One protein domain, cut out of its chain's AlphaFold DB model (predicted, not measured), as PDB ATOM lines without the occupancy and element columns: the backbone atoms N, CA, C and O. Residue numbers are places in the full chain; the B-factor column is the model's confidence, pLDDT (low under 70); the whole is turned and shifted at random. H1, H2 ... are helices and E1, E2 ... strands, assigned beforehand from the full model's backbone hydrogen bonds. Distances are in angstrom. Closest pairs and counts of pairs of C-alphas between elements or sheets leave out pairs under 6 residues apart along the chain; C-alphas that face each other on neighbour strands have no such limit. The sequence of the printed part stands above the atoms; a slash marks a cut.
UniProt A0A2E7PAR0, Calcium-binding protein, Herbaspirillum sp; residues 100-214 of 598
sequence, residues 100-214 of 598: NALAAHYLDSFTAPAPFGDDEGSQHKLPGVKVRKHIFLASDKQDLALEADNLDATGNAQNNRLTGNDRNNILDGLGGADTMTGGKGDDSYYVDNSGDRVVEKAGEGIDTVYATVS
ATOM      1  N   ASN A 100      22.167  -7.469   7.429       65.56
ATOM      2  CA  ASN A 100      22.360  -6.594   6.260       65.56
ATOM      3  C   ASN A 100      21.742  -7.187   4.983       65.56
ATOM      4  O   ASN A 100      21.158  -6.459   4.192       65.56
ATOM      5  N   ALA A 101      21.827  -8.509   4.787       66.25
ATOM      6  CA  ALA A 101      21.212  -9.165   3.629       66.25
ATOM      7  C   ALA A 101      19.679  -9.121   3.705       66.25
ATOM      8  O   ALA A 101      19.010  -8.990   2.683       66.25
ATOM      9  N   LEU A 102      19.126  -9.205   4.918       69.19
ATOM     10  CA  LEU A 102      17.694  -9.062   5.143       69.19
ATOM     11  C   LEU A 102      17.233  -7.612   4.949       69.19
ATOM     12  O   LEU A 102      16.223  -7.385   4.294       69.19
ATOM     13  N   ALA A 103      17.981  -6.640   5.470       72.88
ATOM     14  CA  ALA A 103      17.660  -5.229   5.298       72.88
ATOM     15  C   ALA A 103      17.709  -4.815   3.820       72.88
ATOM     16  O   ALA A 103      16.738  -4.267   3.303       72.88
ATOM     17  N   ALA A 104      18.775  -5.205   3.110       69.50
ATOM     18  CA  ALA A 104      18.882  -5.025   1.664       69.50
ATOM     19  C   ALA A 104      17.727  -5.709   0.916       69.50
ATOM     20  O   ALA A 104      17.200  -5.160  -0.046       69.50
ATOM     21  N   HIS A 105      17.264  -6.878   1.375       71.12
ATOM     22  CA  HIS A 105      16.076  -7.499   0.799       71.12
ATOM     23  C   HIS A 105      14.836  -6.601   0.937       71.12
ATOM     24  O   HIS A 105      14.204  -6.338  -0.079       71.12
ATOM     25  N   TYR A 106      14.513  -6.083   2.130       72.00
ATOM     26  CA  TYR A 106      13.354  -5.194   2.348       72.00
ATOM     27  C   TYR A 106      13.428  -3.860   1.585       72.00
ATOM     28  O   TYR A 106      12.399  -3.292   1.207       72.00
ATOM     29  N   LEU A 107      14.633  -3.357   1.332       72.56
ATOM     30  CA  LEU A 107      14.831  -2.091   0.631       72.56
ATOM     31  C   LEU A 107      14.856  -2.248  -0.888       72.56
ATOM     32  O   LEU A 107      14.122  -1.534  -1.573       72.56
ATOM     33  N   ASP A 108      15.640  -3.201  -1.393       67.06
ATOM     34  CA  ASP A 108      15.997  -3.277  -2.813       67.06
ATOM     35  C   ASP A 108      15.181  -4.304  -3.598       67.06
ATOM     36  O   ASP A 108      14.995  -4.163  -4.806       67.06
ATOM     37  N   SER A 109      14.759  -5.388  -2.945       61.84
ATOM     38  CA  SER A 109      14.241  -6.584  -3.632       61.84
ATOM     39  C   SER A 109      12.837  -6.991  -3.197       61.84
ATOM     40  O   SER A 109      12.201  -7.818  -3.852       61.84
ATOM     41  N   PHE A 110      12.351  -6.439  -2.093       71.81
ATOM     42  CA  PHE A 110      11.082  -6.820  -1.516       71.81
ATOM     43  C   PHE A 110       9.926  -6.197  -2.276       71.81
ATOM     44  O   PHE A 110       9.917  -5.012  -2.610       71.81
ATOM     45  N   THR A 111       8.927  -7.034  -2.529       78.88
ATOM     46  CA  THR A 111       7.720  -6.655  -3.251       78.88
ATOM     47  C   THR A 111       6.531  -7.130  -2.440       78.88
ATOM     48  O   THR A 111       6.352  -8.330  -2.229       78.88
ATOM     49  N   ALA A 112       5.749  -6.179  -1.934       81.75
ATOM     50  CA  ALA A 112       4.594  -6.495  -1.106       81.75
ATOM     51  C   ALA A 112       3.583  -7.334  -1.915       81.75
ATOM     52  O   ALA A 112       3.337  -7.005  -3.077       81.75
ATOM     53  N   PRO A 113       3.003  -8.406  -1.356       83.56
ATOM     54  CA  PRO A 113       2.063  -9.245  -2.078       83.56
ATOM     55  C   PRO A 113       0.773  -8.465  -2.330       83.56
ATOM     56  O   PRO A 113       0.083  -8.073  -1.400       83.56
ATOM     57  N   ALA A 114       0.434  -8.239  -3.595       82.69
ATOM     58  CA  ALA A 114      -0.736  -7.455  -3.953       82.69
ATOM     59  C   ALA A 114      -2.030  -8.086  -3.400       82.69
ATOM     60  O   ALA A 114      -2.238  -9.289  -3.604       82.69
ATOM     61  N   PRO A 115      -2.961  -7.294  -2.829       78.62
ATOM     62  CA  PRO A 115      -4.293  -7.751  -2.422       78.62
ATOM     63  C   PRO A 115      -5.220  -7.909  -3.640       78.62
ATOM     64  O   PRO A 115      -6.398  -7.551  -3.624       78.62
ATOM     65  N   PHE A 116      -4.668  -8.340  -4.773       78.75
ATOM     66  CA  PHE A 116      -5.341  -8.505  -6.053       78.75
ATOM     67  C   PHE A 116      -4.545  -9.409  -6.989       78.75
ATOM     68  O   PHE A 116      -3.337  -9.597  -6.848       78.75
ATOM     69  N   GLY A 117      -5.228  -9.929  -7.999       75.25
ATOM     70  CA  GLY A 117      -4.648 -10.812  -8.997       75.25
ATOM     71  C   GLY A 117      -5.735 -11.559  -9.746       75.25
ATOM     72  O   GLY A 117      -6.900 -11.153  -9.754       75.25
ATOM     73  N   ASP A 118      -5.346 -12.669 -10.357       67.56
ATOM     74  CA  ASP A 118      -6.289 -13.632 -10.899       67.56
ATOM     75  C   ASP A 118      -7.271 -14.114  -9.831       67.56
ATOM     76  O   ASP A 118      -6.859 -14.577  -8.774       67.56
ATOM     77  N   ASP A 119      -8.560 -14.081 -10.163       62.53
ATOM     78  CA  ASP A 119      -9.630 -14.686  -9.371       62.53
ATOM     79  C   ASP A 119     -10.385 -15.742 -10.201       62.53
ATOM     80  O   ASP A 119     -10.354 -15.737 -11.435       62.53
ATOM     81  N   GLU A 120     -11.067 -16.682  -9.541       49.00
ATOM     82  CA  GLU A 120     -11.925 -17.691 -10.168       49.00
ATOM     83  C   GLU A 120     -13.013 -17.133 -11.081       49.00
ATOM     84  O   GLU A 120     -13.334 -17.786 -12.078       49.00
ATOM     85  N   GLY A 121     -13.470 -15.903 -10.846       45.19
ATOM     86  CA  GLY A 121     -14.463 -15.233 -11.684       45.19
ATOM     87  C   GLY A 121     -13.949 -14.585 -12.978       45.19
ATOM     88  O   GLY A 121     -14.776 -14.155 -13.787       45.19
ATOM     89  N   SER A 122     -12.634 -14.478 -13.219       52.22
ATOM     90  CA  SER A 122     -12.130 -13.715 -14.373       52.22
ATOM     91  C   SER A 122     -12.399 -14.441 -15.705       52.22
ATOM     92  O   SER A 122     -12.026 -15.595 -15.917       52.22
ATOM     93  N   GLN A 123     -13.075 -13.766 -16.644       42.22
ATOM     94  CA  GLN A 123     -13.589 -14.375 -17.887       42.22
ATOM     95  C   GLN A 123     -12.511 -14.776 -18.917       42.22
ATOM     96  O   GLN A 123     -12.839 -15.279 -19.994       42.22
ATOM     97  N   HIS A 124     -11.224 -14.587 -18.613       47.69
ATOM     98  CA  HIS A 124     -10.117 -14.770 -19.558       47.69
ATOM     99  C   HIS A 124      -8.967 -15.604 -18.991       47.69
ATOM    100  O   HIS A 124      -7.795 -15.292 -19.185       47.69
ATOM    101  N   LYS A 125      -9.293 -16.708 -18.317       51.72
ATOM    102  CA  LYS A 125      -8.278 -17.647 -17.835       51.72
ATOM    103  C   LYS A 125      -7.668 -18.473 -18.959       51.72
ATOM    104  O   LYS A 125      -8.372 -19.017 -19.813       51.72
ATOM    105  N   LEU A 126      -6.353 -18.663 -18.885       51.84
ATOM    106  CA  LEU A 126      -5.698 -19.746 -19.606       51.84
ATOM    107  C   LEU A 126      -6.158 -21.096 -19.016       51.84
ATOM    108  O   LEU A 126      -6.169 -21.258 -17.792       51.84
ATOM    109  N   PRO A 127      -6.543 -22.082 -19.848       47.41
ATOM    110  CA  PRO A 127      -6.976 -23.389 -19.361       47.41
ATOM    111  C   PRO A 127      -5.888 -24.076 -18.521       47.41
ATOM    112  O   PRO A 127      -4.760 -24.234 -18.980       47.41
ATOM    113  N   GLY A 128      -6.238 -24.534 -17.315       54.22
ATOM    114  CA  GLY A 128      -5.361 -25.348 -16.461       54.22
ATOM    115  C   GLY A 128      -4.490 -24.588 -15.453       54.22
ATOM    116  O   GLY A 128      -3.771 -25.234 -14.691       54.22
ATOM    117  N   VAL A 129      -4.570 -23.255 -15.390       51.97
ATOM    118  CA  VAL A 129      -3.860 -22.459 -14.373       51.97
ATOM    119  C   VAL A 129      -4.653 -22.462 -13.060       51.97
ATOM    120  O   VAL A 129      -5.783 -21.972 -13.010       51.97
ATOM    121  N   LYS A 130      -4.067 -23.014 -11.988       56.41
ATOM    122  CA  LYS A 130      -4.571 -22.830 -10.618       56.41
ATOM    123  C   LYS A 130      -4.182 -21.433 -10.148       56.41
ATOM    124  O   LYS A 130      -2.999 -21.108 -10.148       56.41
ATOM    125  N   VAL A 131      -5.164 -20.637  -9.751       62.91
ATOM    126  CA  VAL A 131      -4.964 -19.263  -9.271       62.91
ATOM    127  C   VAL A 131      -5.318 -19.184  -7.796       62.91
ATOM    128  O   VAL A 131      -6.036 -20.049  -7.287       62.91
ATOM    129  N   ARG A 132      -4.800 -18.167  -7.103       72.19
ATOM    130  CA  ARG A 132      -5.291 -17.856  -5.761       72.19
ATOM    131  C   ARG A 132      -6.743 -17.395  -5.866       72.19
ATOM    132  O   ARG A 132      -7.134 -16.817  -6.872       72.19
ATOM    133  N   LYS A 133      -7.549 -17.714  -4.860       77.06
ATOM    134  CA  LYS A 133      -8.957 -17.321  -4.824       77.06
ATOM    135  C   LYS A 133      -9.094 -16.121  -3.902       77.06
ATOM    136  O   LYS A 133      -8.776 -16.232  -2.714       77.06
ATOM    137  N   HIS A 134      -9.547 -15.011  -4.476       79.44
ATOM    138  CA  HIS A 134      -9.638 -13.714  -3.814       79.44
ATOM    139  C   HIS A 134     -11.104 -13.348  -3.616       79.44
ATOM    140  O   HIS A 134     -11.855 -13.253  -4.584       79.44
ATOM    141  N   ILE A 135     -11.529 -13.140  -2.372       85.19
ATOM    142  CA  ILE A 135     -12.922 -12.827  -2.056       85.19
ATOM    143  C   ILE A 135     -13.069 -11.339  -1.765       85.19
ATOM    144  O   ILE A 135     -12.391 -10.792  -0.902       85.19
ATOM    145  N   PHE A 136     -13.991 -10.698  -2.475       84.44
ATOM    146  CA  PHE A 136     -14.352  -9.301  -2.274       84.44
ATOM    147  C   PHE A 136     -15.651  -9.199  -1.489       84.44
ATOM    148  O   PHE A 136     -16.664  -9.801  -1.867       84.44
ATOM    149  N   LEU A 137     -15.635  -8.425  -0.411       85.50
ATOM    150  CA  LEU A 137     -16.816  -8.180   0.391       85.50
ATOM    151  C   LEU A 137     -17.758  -7.225  -0.345       85.50
ATOM    152  O   LEU A 137     -17.384  -6.120  -0.731       85.50
ATOM    153  N   ALA A 138     -19.007  -7.649  -0.534       84.12
ATOM    154  CA  ALA A 138     -20.029  -6.792  -1.127       84.12
ATOM    155  C   ALA A 138     -20.218  -5.517  -0.292       84.12
ATOM    156  O   ALA A 138     -20.115  -5.555   0.933       84.12
ATOM    157  N   SER A 139     -20.530  -4.398  -0.947       82.00
ATOM    158  CA  SER A 139     -20.587  -3.069  -0.320       82.00
ATOM    159  C   SER A 139     -21.624  -2.922   0.797       82.00
ATOM    160  O   SER A 139     -21.550  -1.962   1.556       82.00
ATOM    161  N   ASP A 140     -22.583  -3.845   0.916       85.00
ATOM    162  CA  ASP A 140     -23.626  -3.879   1.949       85.00
ATOM    163  C   ASP A 140     -23.320  -4.854   3.106       85.00
ATOM    164  O   ASP A 140     -24.175  -5.088   3.965       85.00
ATOM    165  N   LYS A 141     -22.130  -5.461   3.123       92.06
ATOM    166  CA  LYS A 141     -21.688  -6.427   4.138       92.06
ATOM    167  C   LYS A 141     -20.526  -5.874   4.957       92.06
ATOM    168  O   LYS A 141     -19.800  -5.004   4.497       92.06
ATOM    169  N   GLN A 142     -20.360  -6.412   6.163       95.19
ATOM    170  CA  GLN A 142     -19.264  -6.054   7.073       95.19
ATOM    171  C   GLN A 142     -18.423  -7.264   7.483       95.19
ATOM    172  O   GLN A 142     -17.255  -7.096   7.788       95.19
ATOM    173  N   ASP A 143     -18.966  -8.482   7.448       97.25
ATOM    174  CA  ASP A 143     -18.247  -9.679   7.888       97.25
ATOM    175  C   ASP A 143     -17.870 -10.579   6.703       97.25
ATOM    176  O   ASP A 143     -18.721 -10.921   5.876       97.25
ATOM    177  N   LEU A 144     -16.613 -11.023   6.669       94.62
ATOM    178  CA  LEU A 144     -16.101 -12.022   5.731       94.62
ATOM    179  C   LEU A 144     -15.199 -13.017   6.461       94.62
ATOM    180  O   LEU A 144     -14.231 -12.624   7.104       94.62
ATOM    181  N   ALA A 145     -15.485 -14.310   6.319       96.19
ATOM    182  CA  ALA A 145     -14.610 -15.385   6.773       96.19
ATOM    183  C   ALA A 145     -14.184 -16.247   5.579       96.19
ATOM    184  O   ALA A 145     -15.021 -16.632   4.756       96.19
ATOM    185  N   LEU A 146     -12.887 -16.530   5.467       91.00
ATOM    186  CA  LEU A 146     -12.336 -17.358   4.408       91.00
ATOM    187  C   LEU A 146     -12.562 -18.839   4.715       91.00
ATOM    188  O   LEU A 146     -12.188 -19.353   5.766       91.00
ATOM    189  N   GLU A 147     -13.135 -19.548   3.750       88.44
ATOM    190  CA  GLU A 147     -13.209 -21.005   3.779       88.44
ATOM    191  C   GLU A 147     -11.852 -21.628   3.443       88.44
ATOM    192  O   GLU A 147     -10.935 -20.959   2.963       88.44
ATOM    193  N   ALA A 148     -11.729 -22.940   3.647       82.38
ATOM    194  CA  ALA A 148     -10.472 -23.661   3.495       82.38
ATOM    195  C   ALA A 148      -9.889 -23.674   2.070       82.38
ATOM    196  O   ALA A 148      -8.806 -24.209   1.908       82.38
ATOM    197  N   ASP A 149     -10.547 -23.188   1.017       79.94
ATOM    198  CA  ASP A 149     -10.014 -23.053  -0.353       79.94
ATOM    199  C   ASP A 149      -9.778 -21.593  -0.775       79.94
ATOM    200  O   ASP A 149      -9.055 -21.350  -1.742       79.94
ATOM    201  N   ASN A 150     -10.333 -20.633  -0.035       78.62
ATOM    202  CA  ASN A 150     -10.093 -19.212  -0.254       78.62
ATOM    203  C   ASN A 150      -8.716 -18.833   0.311       78.62
ATOM    204  O   ASN A 150      -8.256 -19.453   1.270       78.62
ATOM    205  N   LEU A 151      -8.037 -17.853  -0.282       82.75
ATOM    206  CA  LEU A 151      -6.714 -17.429   0.191       82.75
ATOM    207  C   LEU A 151      -6.681 -15.966   0.598       82.75
ATOM    208  O   LEU A 151      -6.025 -15.654   1.574       82.75
ATOM    209  N   ASP A 152      -7.413 -15.099  -0.091       87.62
ATOM    210  CA  ASP A 152      -7.277 -13.659   0.103       87.62
ATOM    211  C   ASP A 152      -8.659 -13.012   0.314       87.62
ATOM    212  O   ASP A 152      -9.662 -13.476  -0.246       87.62
ATOM    213  N   ALA A 153      -8.723 -11.953   1.125       89.94
ATOM    214  CA  ALA A 153      -9.936 -11.203   1.442       89.94
ATOM    215  C   ALA A 153      -9.714  -9.700   1.240       89.94
ATOM    216  O   ALA A 153      -8.794  -9.122   1.817       89.94
ATOM    217  N   THR A 154     -10.601  -9.056   0.482       89.62
ATOM    218  CA  THR A 154     -10.700  -7.592   0.430       89.62
ATOM    219  C   THR A 154     -12.059  -7.137   0.941       89.62
ATOM    220  O   THR A 154     -13.088  -7.688   0.542       89.62
ATOM    221  N   GLY A 155     -12.046  -6.131   1.805       90.12
ATOM    222  CA  GLY A 155     -13.201  -5.452   2.356       90.12
ATOM    223  C   GLY A 155     -13.852  -4.451   1.398       90.12
ATOM    224  O   GLY A 155     -13.866  -4.623   0.176       90.12
ATOM    225  N   ASN A 156     -14.448  -3.418   1.974       86.19
ATOM    226  CA  ASN A 156     -15.152  -2.315   1.336       86.19
ATOM    227  C   ASN A 156     -14.997  -1.053   2.201       86.19
ATOM    228  O   ASN A 156     -14.327  -1.084   3.211       86.19
ATOM    229  N   ALA A 157     -15.654   0.052   1.841       86.88
ATOM    230  CA  ALA A 157     -15.509   1.335   2.543       86.88
ATOM    231  C   ALA A 157     -16.094   1.408   3.983       86.88
ATOM    232  O   ALA A 157     -16.195   2.501   4.548       86.88
ATOM    233  N   GLN A 158     -16.601   0.305   4.542       91.69
ATOM    234  CA  GLN A 158     -17.177   0.243   5.891       91.69
ATOM    235  C   GLN A 158     -16.200  -0.402   6.875       91.69
ATOM    236  O   GLN A 158     -15.312  -1.128   6.475       91.69
ATOM    237  N   ASN A 159     -16.476  -0.280   8.175       96.81
ATOM    238  CA  ASN A 159     -15.758  -1.025   9.213       96.81
ATOM    239  C   ASN A 159     -16.047  -2.532   9.092       96.81
ATOM    240  O   ASN A 159     -17.119  -3.010   9.475       96.81
ATOM    241  N   ASN A 160     -15.111  -3.269   8.522       96.75
ATOM    242  CA  ASN A 160     -15.191  -4.676   8.191       96.75
ATOM    243  C   ASN A 160     -14.550  -5.564   9.261       96.75
ATOM    244  O   ASN A 160     -13.657  -5.178  10.012       96.75
ATOM    245  N   ARG A 161     -14.998  -6.815   9.305       98.38
ATOM    246  CA  ARG A 161     -14.401  -7.905  10.064       98.38
ATOM    247  C   ARG A 161     -13.999  -9.007   9.094       98.38
ATOM    248  O   ARG A 161     -14.841  -9.779   8.633       98.38
ATOM    249  N   LEU A 162     -12.704  -9.090   8.815       98.19
ATOM    250  CA  LEU A 162     -12.114 -10.098   7.941       98.19
ATOM    251  C   LEU A 162     -11.480 -11.198   8.798       98.19
ATOM    252  O   LEU A 162     -10.729 -10.916   9.730       98.19
ATOM    253  N   THR A 163     -11.815 -12.456   8.527       97.81
ATOM    254  CA  THR A 163     -11.226 -13.632   9.184       97.81
ATOM    255  C   THR A 163     -10.625 -14.546   8.124       97.81
ATOM    256  O   THR A 163     -11.347 -15.012   7.244       97.81
ATOM    257  N   GLY A 164      -9.322 -14.783   8.190       96.31
ATOM    258  CA  GLY A 164      -8.605 -15.720   7.343       96.31
ATOM    259  C   GLY A 164      -8.782 -17.173   7.793       96.31
ATOM    260  O   GLY A 164      -9.777 -17.538   8.431       96.31
ATOM    261  N   ASN A 165      -7.852 -18.032   7.389       91.31
ATOM    262  CA  ASN A 165      -7.880 -19.470   7.608       91.31
ATOM    263  C   ASN A 165      -6.502 -20.009   8.032       91.31
ATOM    264  O   ASN A 165      -5.670 -19.296   8.563       91.31
ATOM    265  N   ASP A 166      -6.282 -21.317   7.893       92.44
ATOM    266  CA  ASP A 166      -5.037 -21.973   8.323       92.44
ATOM    267  C   ASP A 166      -3.891 -21.855   7.285       92.44
ATOM    268  O   ASP A 166      -2.925 -22.624   7.329       92.44
ATOM    269  N   ARG A 167      -4.027 -20.980   6.286       89.38
ATOM    270  CA  ARG A 167      -3.020 -20.720   5.253       89.38
ATOM    271  C   ARG A 167      -2.685 -19.244   5.242       89.38
ATOM    272  O   ARG A 167      -3.554 -18.442   5.509       89.38
ATOM    273  N   ASN A 168      -1.521 -18.934   4.685       87.31
ATOM    274  CA  ASN A 168      -1.105 -17.579   4.357       87.31
ATOM    275  C   ASN A 168      -2.189 -16.830   3.565       87.31
ATOM    276  O   ASN A 168      -2.484 -17.183   2.412       87.31
ATOM    277  N   ASN A 169      -2.738 -15.796   4.182       89.50
ATOM    278  CA  ASN A 169      -3.784 -14.949   3.654       89.50
ATOM    279  C   ASN A 169      -3.281 -13.534   3.393       89.50
ATOM    280  O   ASN A 169      -2.441 -13.007   4.116       89.50
ATOM    281  N   ILE A 170      -3.844 -12.889   2.373       91.56
ATOM    282  CA  ILE A 170      -3.783 -11.433   2.230       91.56
ATOM    283  C   ILE A 170      -5.129 -10.862   2.671       91.56
ATOM    284  O   ILE A 170      -6.157 -11.158   2.057       91.56
ATOM    285  N   LEU A 171      -5.123 -10.054   3.729       94.75
ATOM    286  CA  LEU A 171      -6.299  -9.389   4.284       94.75
ATOM    287  C   LEU A 171      -6.155  -7.874   4.105       94.75
ATOM    288  O   LEU A 171      -5.196  -7.268   4.581       94.75
ATOM    289  N   ASP A 172      -7.105  -7.276   3.395       93.12
ATOM    290  CA  ASP A 172      -7.135  -5.846   3.083       93.12
ATOM    291  C   ASP A 172      -8.531  -5.294   3.363       93.12
ATOM    292  O   ASP A 172      -9.482  -5.640   2.665       93.12
ATOM    293  N   GLY A 173      -8.668  -4.477   4.404       91.38
ATOM    294  CA  GLY A 173      -9.938  -3.860   4.782       91.38
ATOM    295  C   GLY A 173     -10.459  -2.840   3.766       91.38
ATOM    296  O   GLY A 173     -11.673  -2.723   3.592       91.38
ATOM    297  N   LEU A 174      -9.557  -2.236   2.980       88.12
ATOM    298  CA  LEU A 174      -9.754  -0.941   2.322       88.12
ATOM    299  C   LEU A 174     -10.088   0.143   3.361       88.12
ATOM    300  O   LEU A 174      -9.649   0.075   4.497       88.12
ATOM    301  N   GLY A 175     -10.852   1.166   2.971       85.62
ATOM    302  CA  GLY A 175     -11.201   2.233   3.897       85.62
ATOM    303  C   GLY A 175     -12.195   1.772   4.959       85.62
ATOM    304  O   GLY A 175     -13.185   1.131   4.651       85.62
ATOM    305  N   GLY A 176     -12.027   2.219   6.192       91.94
ATOM    306  CA  GLY A 176     -12.880   1.801   7.303       91.94
ATOM    307  C   GLY A 176     -12.043   1.769   8.566       91.94
ATOM    308  O   GLY A 176     -10.891   2.165   8.539       91.94
ATOM    309  N   ALA A 177     -12.621   1.395   9.699       96.81
ATOM    310  CA  ALA A 177     -11.841   0.966  10.856       96.81
ATOM    311  C   ALA A 177     -12.058  -0.537  11.018       96.81
ATOM    312  O   ALA A 177     -13.071  -0.965  11.588       96.81
ATOM    313  N   ASP A 178     -11.136  -1.320  10.475       98.00
ATOM    314  CA  ASP A 178     -11.348  -2.735  10.208       98.00
ATOM    315  C   ASP A 178     -10.745  -3.633  11.282       98.00
ATOM    316  O   ASP A 178      -9.854  -3.270  12.042       98.00
ATOM    317  N   THR A 179     -11.250  -4.855  11.391       98.62
ATOM    318  CA  THR A 179     -10.636  -5.903  12.206       98.62
ATOM    319  C   THR A 179     -10.276  -7.081  11.321       98.62
ATOM    320  O   THR A 179     -11.161  -7.780  10.830       98.62
ATOM    321  N   MET A 180      -8.982  -7.340  11.174       98.62
ATOM    322  CA  MET A 180      -8.436  -8.431  10.373       98.62
ATOM    323  C   MET A 180      -7.833  -9.488  11.304       98.62
ATOM    324  O   MET A 180      -6.997  -9.180  12.147       98.62
ATOM    325  N   THR A 181      -8.311 -10.727  11.214       98.56
ATOM    326  CA  THR A 181      -7.833 -11.883  11.994       98.56
ATOM    327  C   THR A 181      -7.313 -12.932  11.023       98.56
ATOM    328  O   THR A 181      -8.122 -13.449  10.264       98.56
ATOM    329  N   GLY A 182      -6.022 -13.237  11.030       95.81
ATOM    330  CA  GLY A 182      -5.356 -14.063  10.018       95.81
ATOM    331  C   GLY A 182      -5.697 -15.528  10.168       95.81
ATOM    332  O   GLY A 182      -6.431 -16.084   9.358       95.81
ATOM    333  N   GLY A 183      -5.341 -16.116  11.302       94.31
ATOM    334  CA  GLY A 183      -5.507 -17.550  11.500       94.31
ATOM    335  C   GLY A 183      -4.133 -18.161  11.628       94.31
ATOM    336  O   GLY A 183      -3.416 -17.703  12.490       94.31
ATOM    337  N   LYS A 184      -3.804 -19.216  10.877       89.94
ATOM    338  CA  LYS A 184      -2.432 -19.751  10.823       89.94
ATOM    339  C   LYS A 184      -1.813 -19.499   9.460       89.94
ATOM    340  O   LYS A 184      -2.518 -19.429   8.465       89.94
ATOM    341  N   GLY A 185      -0.499 -19.653   9.392       89.31
ATOM    342  CA  GLY A 185       0.279 -19.362   8.200       89.31
ATOM    343  C   GLY A 185       0.865 -17.964   8.304       89.31
ATOM    344  O   GLY A 185       0.614 -17.260   9.265       89.31
ATOM    345  N   ASP A 186       1.692 -17.605   7.330       86.88
ATOM    346  CA  ASP A 186       2.324 -16.285   7.307       86.88
ATOM    347  C   ASP A 186       1.390 -15.306   6.586       86.88
ATOM    348  O   ASP A 186       1.323 -15.306   5.346       86.88
ATOM    349  N   ASP A 187       0.655 -14.513   7.358       93.56
ATOM    350  CA  ASP A 187      -0.408 -13.635   6.889       93.56
ATOM    351  C   ASP A 187       0.091 -12.213   6.584       93.56
ATOM    352  O   ASP A 187       1.081 -11.698   7.116       93.56
ATOM    353  N   SER A 188      -0.587 -11.567   5.640       93.19
ATOM    354  CA  SER A 188      -0.285 -10.228   5.140       93.19
ATOM    355  C   SER A 188      -1.477  -9.305   5.344       93.19
ATOM    356  O   SER A 188      -2.560  -9.563   4.822       93.19
ATOM    357  N   TYR A 189      -1.258  -8.203   6.052       96.56
ATOM    358  CA  TYR A 189      -2.297  -7.256   6.446       96.56
ATOM    359  C   TYR A 189      -2.070  -5.891   5.821       96.56
ATOM    360  O   TYR A 189      -0.997  -5.320   5.994       96.56
ATOM    361  N   TYR A 190      -3.077  -5.335   5.156       94.62
ATOM    362  CA  TYR A 190      -3.044  -3.958   4.666       94.62
ATOM    363  C   TYR A 190      -3.751  -3.031   5.655       94.62
ATOM    364  O   TYR A 190      -4.937  -3.194   5.913       94.62
ATOM    365  N   VAL A 191      -2.996  -2.093   6.237       96.19
ATOM    366  CA  VAL A 191      -3.478  -1.123   7.234       96.19
ATOM    367  C   VAL A 191      -3.420   0.278   6.637       96.19
ATOM    368  O   VAL A 191      -2.333   0.837   6.441       96.19
ATOM    369  N   ASP A 192      -4.582   0.851   6.353       92.00
ATOM    370  CA  ASP A 192      -4.714   2.184   5.756       92.00
ATOM    371  C   ASP A 192      -5.455   3.184   6.653       92.00
ATOM    372  O   ASP A 192      -5.439   4.393   6.399       92.00
ATOM    373  N   ASN A 193      -6.013   2.701   7.766       93.25
ATOM    374  CA  ASN A 193      -6.690   3.512   8.750       93.25
ATOM    375  C   ASN A 193      -6.120   3.279  10.150       93.25
ATOM    376  O   ASN A 193      -5.901   2.163  10.602       93.25
ATOM    377  N   SER A 194      -5.939   4.362  10.908       94.75
ATOM    378  CA  SER A 194      -5.516   4.277  12.316       94.75
ATOM    379  C   SER A 194      -6.489   3.514  13.233       94.75
ATOM    380  O   SER A 194      -6.130   3.175  14.359       94.75
ATOM    381  N   GLY A 195      -7.730   3.298  12.786       96.50
ATOM    382  CA  GLY A 195      -8.730   2.476  13.460       96.50
ATOM    383  C   GLY A 195      -8.638   0.984  13.138       96.50
ATOM    384  O   GLY A 195      -9.329   0.208  13.800       96.50
ATOM    385  N   ASP A 196      -7.806   0.587  12.173       98.31
ATOM    386  CA  ASP A 196      -7.624  -0.814  11.809       98.31
ATOM    387  C   ASP A 196      -6.938  -1.592  12.922       98.31
ATOM    388  O   ASP A 196      -6.066  -1.105  13.651       98.31
ATOM    389  N   ARG A 197      -7.327  -2.856  13.039       98.25
ATOM    390  CA  ARG A 197      -6.843  -3.764  14.060       98.25
ATOM    391  C   ARG A 197      -6.517  -5.123  13.466       98.25
ATOM    392  O   ARG A 197      -7.404  -5.853  13.029       98.25
ATOM    393  N   VAL A 198      -5.254  -5.504  13.594       98.69
ATOM    394  CA  VAL A 198      -4.777  -6.865  13.340       98.69
ATOM    395  C   VAL A 198      -4.927  -7.718  14.601       98.69
ATOM    396  O   VAL A 198      -4.771  -7.228  15.725       98.69
ATOM    397  N   VAL A 199      -5.296  -8.986  14.433       98.38
ATOM    398  CA  VAL A 199      -5.475  -9.949  15.523       98.38
ATOM    399  C   VAL A 199      -4.774 -11.253  15.174       98.38
ATOM    400  O   VAL A 199      -5.288 -12.018  14.365       98.38
ATOM    401  N   GLU A 200      -3.681 -11.521  15.885       97.56
ATOM    402  CA  GLU A 200      -2.889 -12.747  15.774       97.56
ATOM    403  C   GLU A 200      -2.748 -13.475  17.112       97.56
ATOM    404  O   GLU A 200      -2.843 -12.863  18.191       97.56
ATOM    405  N   LYS A 201      -2.512 -14.794  17.073       96.75
ATOM    406  CA  LYS A 201      -2.135 -15.563  18.271       96.75
ATOM    407  C   LYS A 201      -0.732 -16.139  18.157       96.75
ATOM    408  O   LYS A 201      -0.192 -16.410  17.095       96.75
ATOM    409  N   ALA A 202      -0.150 -16.388  19.326       95.06
ATOM    410  CA  ALA A 202       1.185 -16.947  19.435       95.06
ATOM    411  C   ALA A 202       1.321 -18.288  18.692       95.06
ATOM    412  O   ALA A 202       0.587 -19.243  18.968       95.06
ATOM    413  N   GLY A 203       2.336 -18.373  17.831       90.06
ATOM    414  CA  GLY A 203       2.689 -19.588  17.097       90.06
ATOM    415  C   GLY A 203       1.786 -19.883  15.903       90.06
ATOM    416  O   GLY A 203       1.752 -21.037  15.469       90.06
ATOM    417  N   GLU A 204       1.049 -18.887  15.410       90.50
ATOM    418  CA  GLU A 204       0.221 -19.038  14.222       90.50
ATOM    419  C   GLU A 204       0.964 -18.728  12.906       90.50
ATOM    420  O   GLU A 204       0.635 -19.360  11.909       90.50
ATOM    421  N   GLY A 205       2.054 -17.957  12.908       89.44
ATOM    422  CA  GLY A 205       2.802 -17.651  11.686       89.44
ATOM    423  C   GLY A 205       3.972 -16.699  11.897       89.44
ATOM    424  O   GLY A 205       4.397 -16.485  13.034       89.44
ATOM    425  N   ILE A 206       4.524 -16.195  10.789       86.31
ATOM    426  CA  ILE A 206       5.301 -14.953  10.720       86.31
ATOM    427  C   ILE A 206       4.499 -13.938   9.907       86.31
ATOM    428  O   ILE A 206       4.478 -13.985   8.674       86.31
ATOM    429  N   ASP A 207       3.919 -12.968  10.590       94.25
ATOM    430  CA  ASP A 207       2.915 -12.087  10.014       94.25
ATOM    431  C   ASP A 207       3.485 -10.709   9.687       94.25
ATOM    432  O   ASP A 207       4.430 -10.216  10.315       94.25
ATOM    433  N   THR A 208       2.939 -10.082   8.645       93.94
ATOM    434  CA  THR A 208       3.442  -8.799   8.140       93.94
ATOM    435  C   THR A 208       2.328  -7.791   7.929       93.94
ATOM    436  O   THR A 208       1.380  -8.025   7.183       93.94
ATOM    437  N   VAL A 209       2.494  -6.621   8.540       97.38
ATOM    438  CA  VAL A 209       1.661  -5.442   8.302       97.38
ATOM    439  C   VAL A 209       2.296  -4.572   7.226       97.38
ATOM    440  O   VAL A 209       3.447  -4.165   7.338       97.38
ATOM    441  N   TYR A 210       1.517  -4.239   6.208       94.31
ATOM    442  CA  TYR A 210       1.831  -3.271   5.170       94.31
ATOM    443  C   TYR A 210       0.983  -2.028   5.412       94.31
ATOM    444  O   TYR A 210      -0.235  -2.066   5.240       94.31
ATOM    445  N   ALA A 211       1.608  -0.936   5.843       94.31
ATOM    446  CA  ALA A 211       0.879   0.234   6.318       94.31
ATOM    447  C   ALA A 211       1.106   1.475   5.447       94.31
ATOM    448  O   ALA A 211       2.235   1.790   5.072       94.31
ATOM    449  N   THR A 212       0.032   2.212   5.163       92.12
ATOM    450  CA  THR A 212       0.086   3.565   4.568       92.12
ATOM    451  C   THR A 212      -0.119   4.666   5.612       92.12
ATOM    452  O   THR A 212       0.008   5.848   5.301       92.12
ATOM    453  N   VAL A 213      -0.389   4.282   6.864       93.56
ATOM    454  CA  VAL A 213      -0.569   5.163   8.023       93.56
ATOM    455  C   VAL A 213       0.371   4.776   9.161       93.56
ATOM    456  O   VAL A 213       0.908   3.671   9.202       93.56
ATOM    457  N   SER A 214       0.563   5.689  10.116       97.25
ATOM    458  CA  SER A 214       1.328   5.363  11.324       97.25
ATOM    459  C   SER A 214       0.608   4.283  12.130       97.25
ATOM    460  O   SER A 214      -0.572   4.452  12.439       97.25
TER     461      SER A 214
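AT A GLANCE: This is residues 100 to 214 of the 598 residues of the protein "Calcium-binding protein" of Herbaspirillum sp (UniProt A0A2E7PAR0). With little regular structure, the chain winds in stacked turns, a flattened solenoid: short strands E1, E3, E5, E7, E9 form one wall and E2, E4, E6, E8 the other, a sandwich of two parallel sheets. H1 sits off beyond the E9 end; residues 103 to 109 and 122 to 128 stick out. The printed part has 115 residues, 39 in one named helix and then nine strands, class mixed; it is compact, radius of gyration of the C-alphas 14.7 A, spanning 44 by 34 by 26 A.

IN THESE COORDINATES: E1 is residues 134 to 136, E3 152 to 154, E5 170 to 172, E7 188 to 191 (9.9 A) and E9 208 to 211, ending at C-alpha 211 (0.879, 0.234, 6.318). E2 is 143 to 145, E4 161 to 163, E6 179 to 181, E8 197 to 199. H1, residues 100 to 109, 12.8 A, begins at C-alpha 100 (22.360, -6.594, 6.260).

HOW THE PARTS SIT: E5 and E7 are parallel, N 171 and O 188 2.8 A apart. Across the sandwich, the closest C-alphas of E5 and E6 are Leu 171 and Met 180, 6.5 A. H1, every O i to N i+4 pair within hydrogen-bond range, is not on either sheet.

THE WHOLE: The printed part has no cut. The link H1 to E1 is long, 24 residues. Confidence is under 70 in 20 residues, among them 118 to 131.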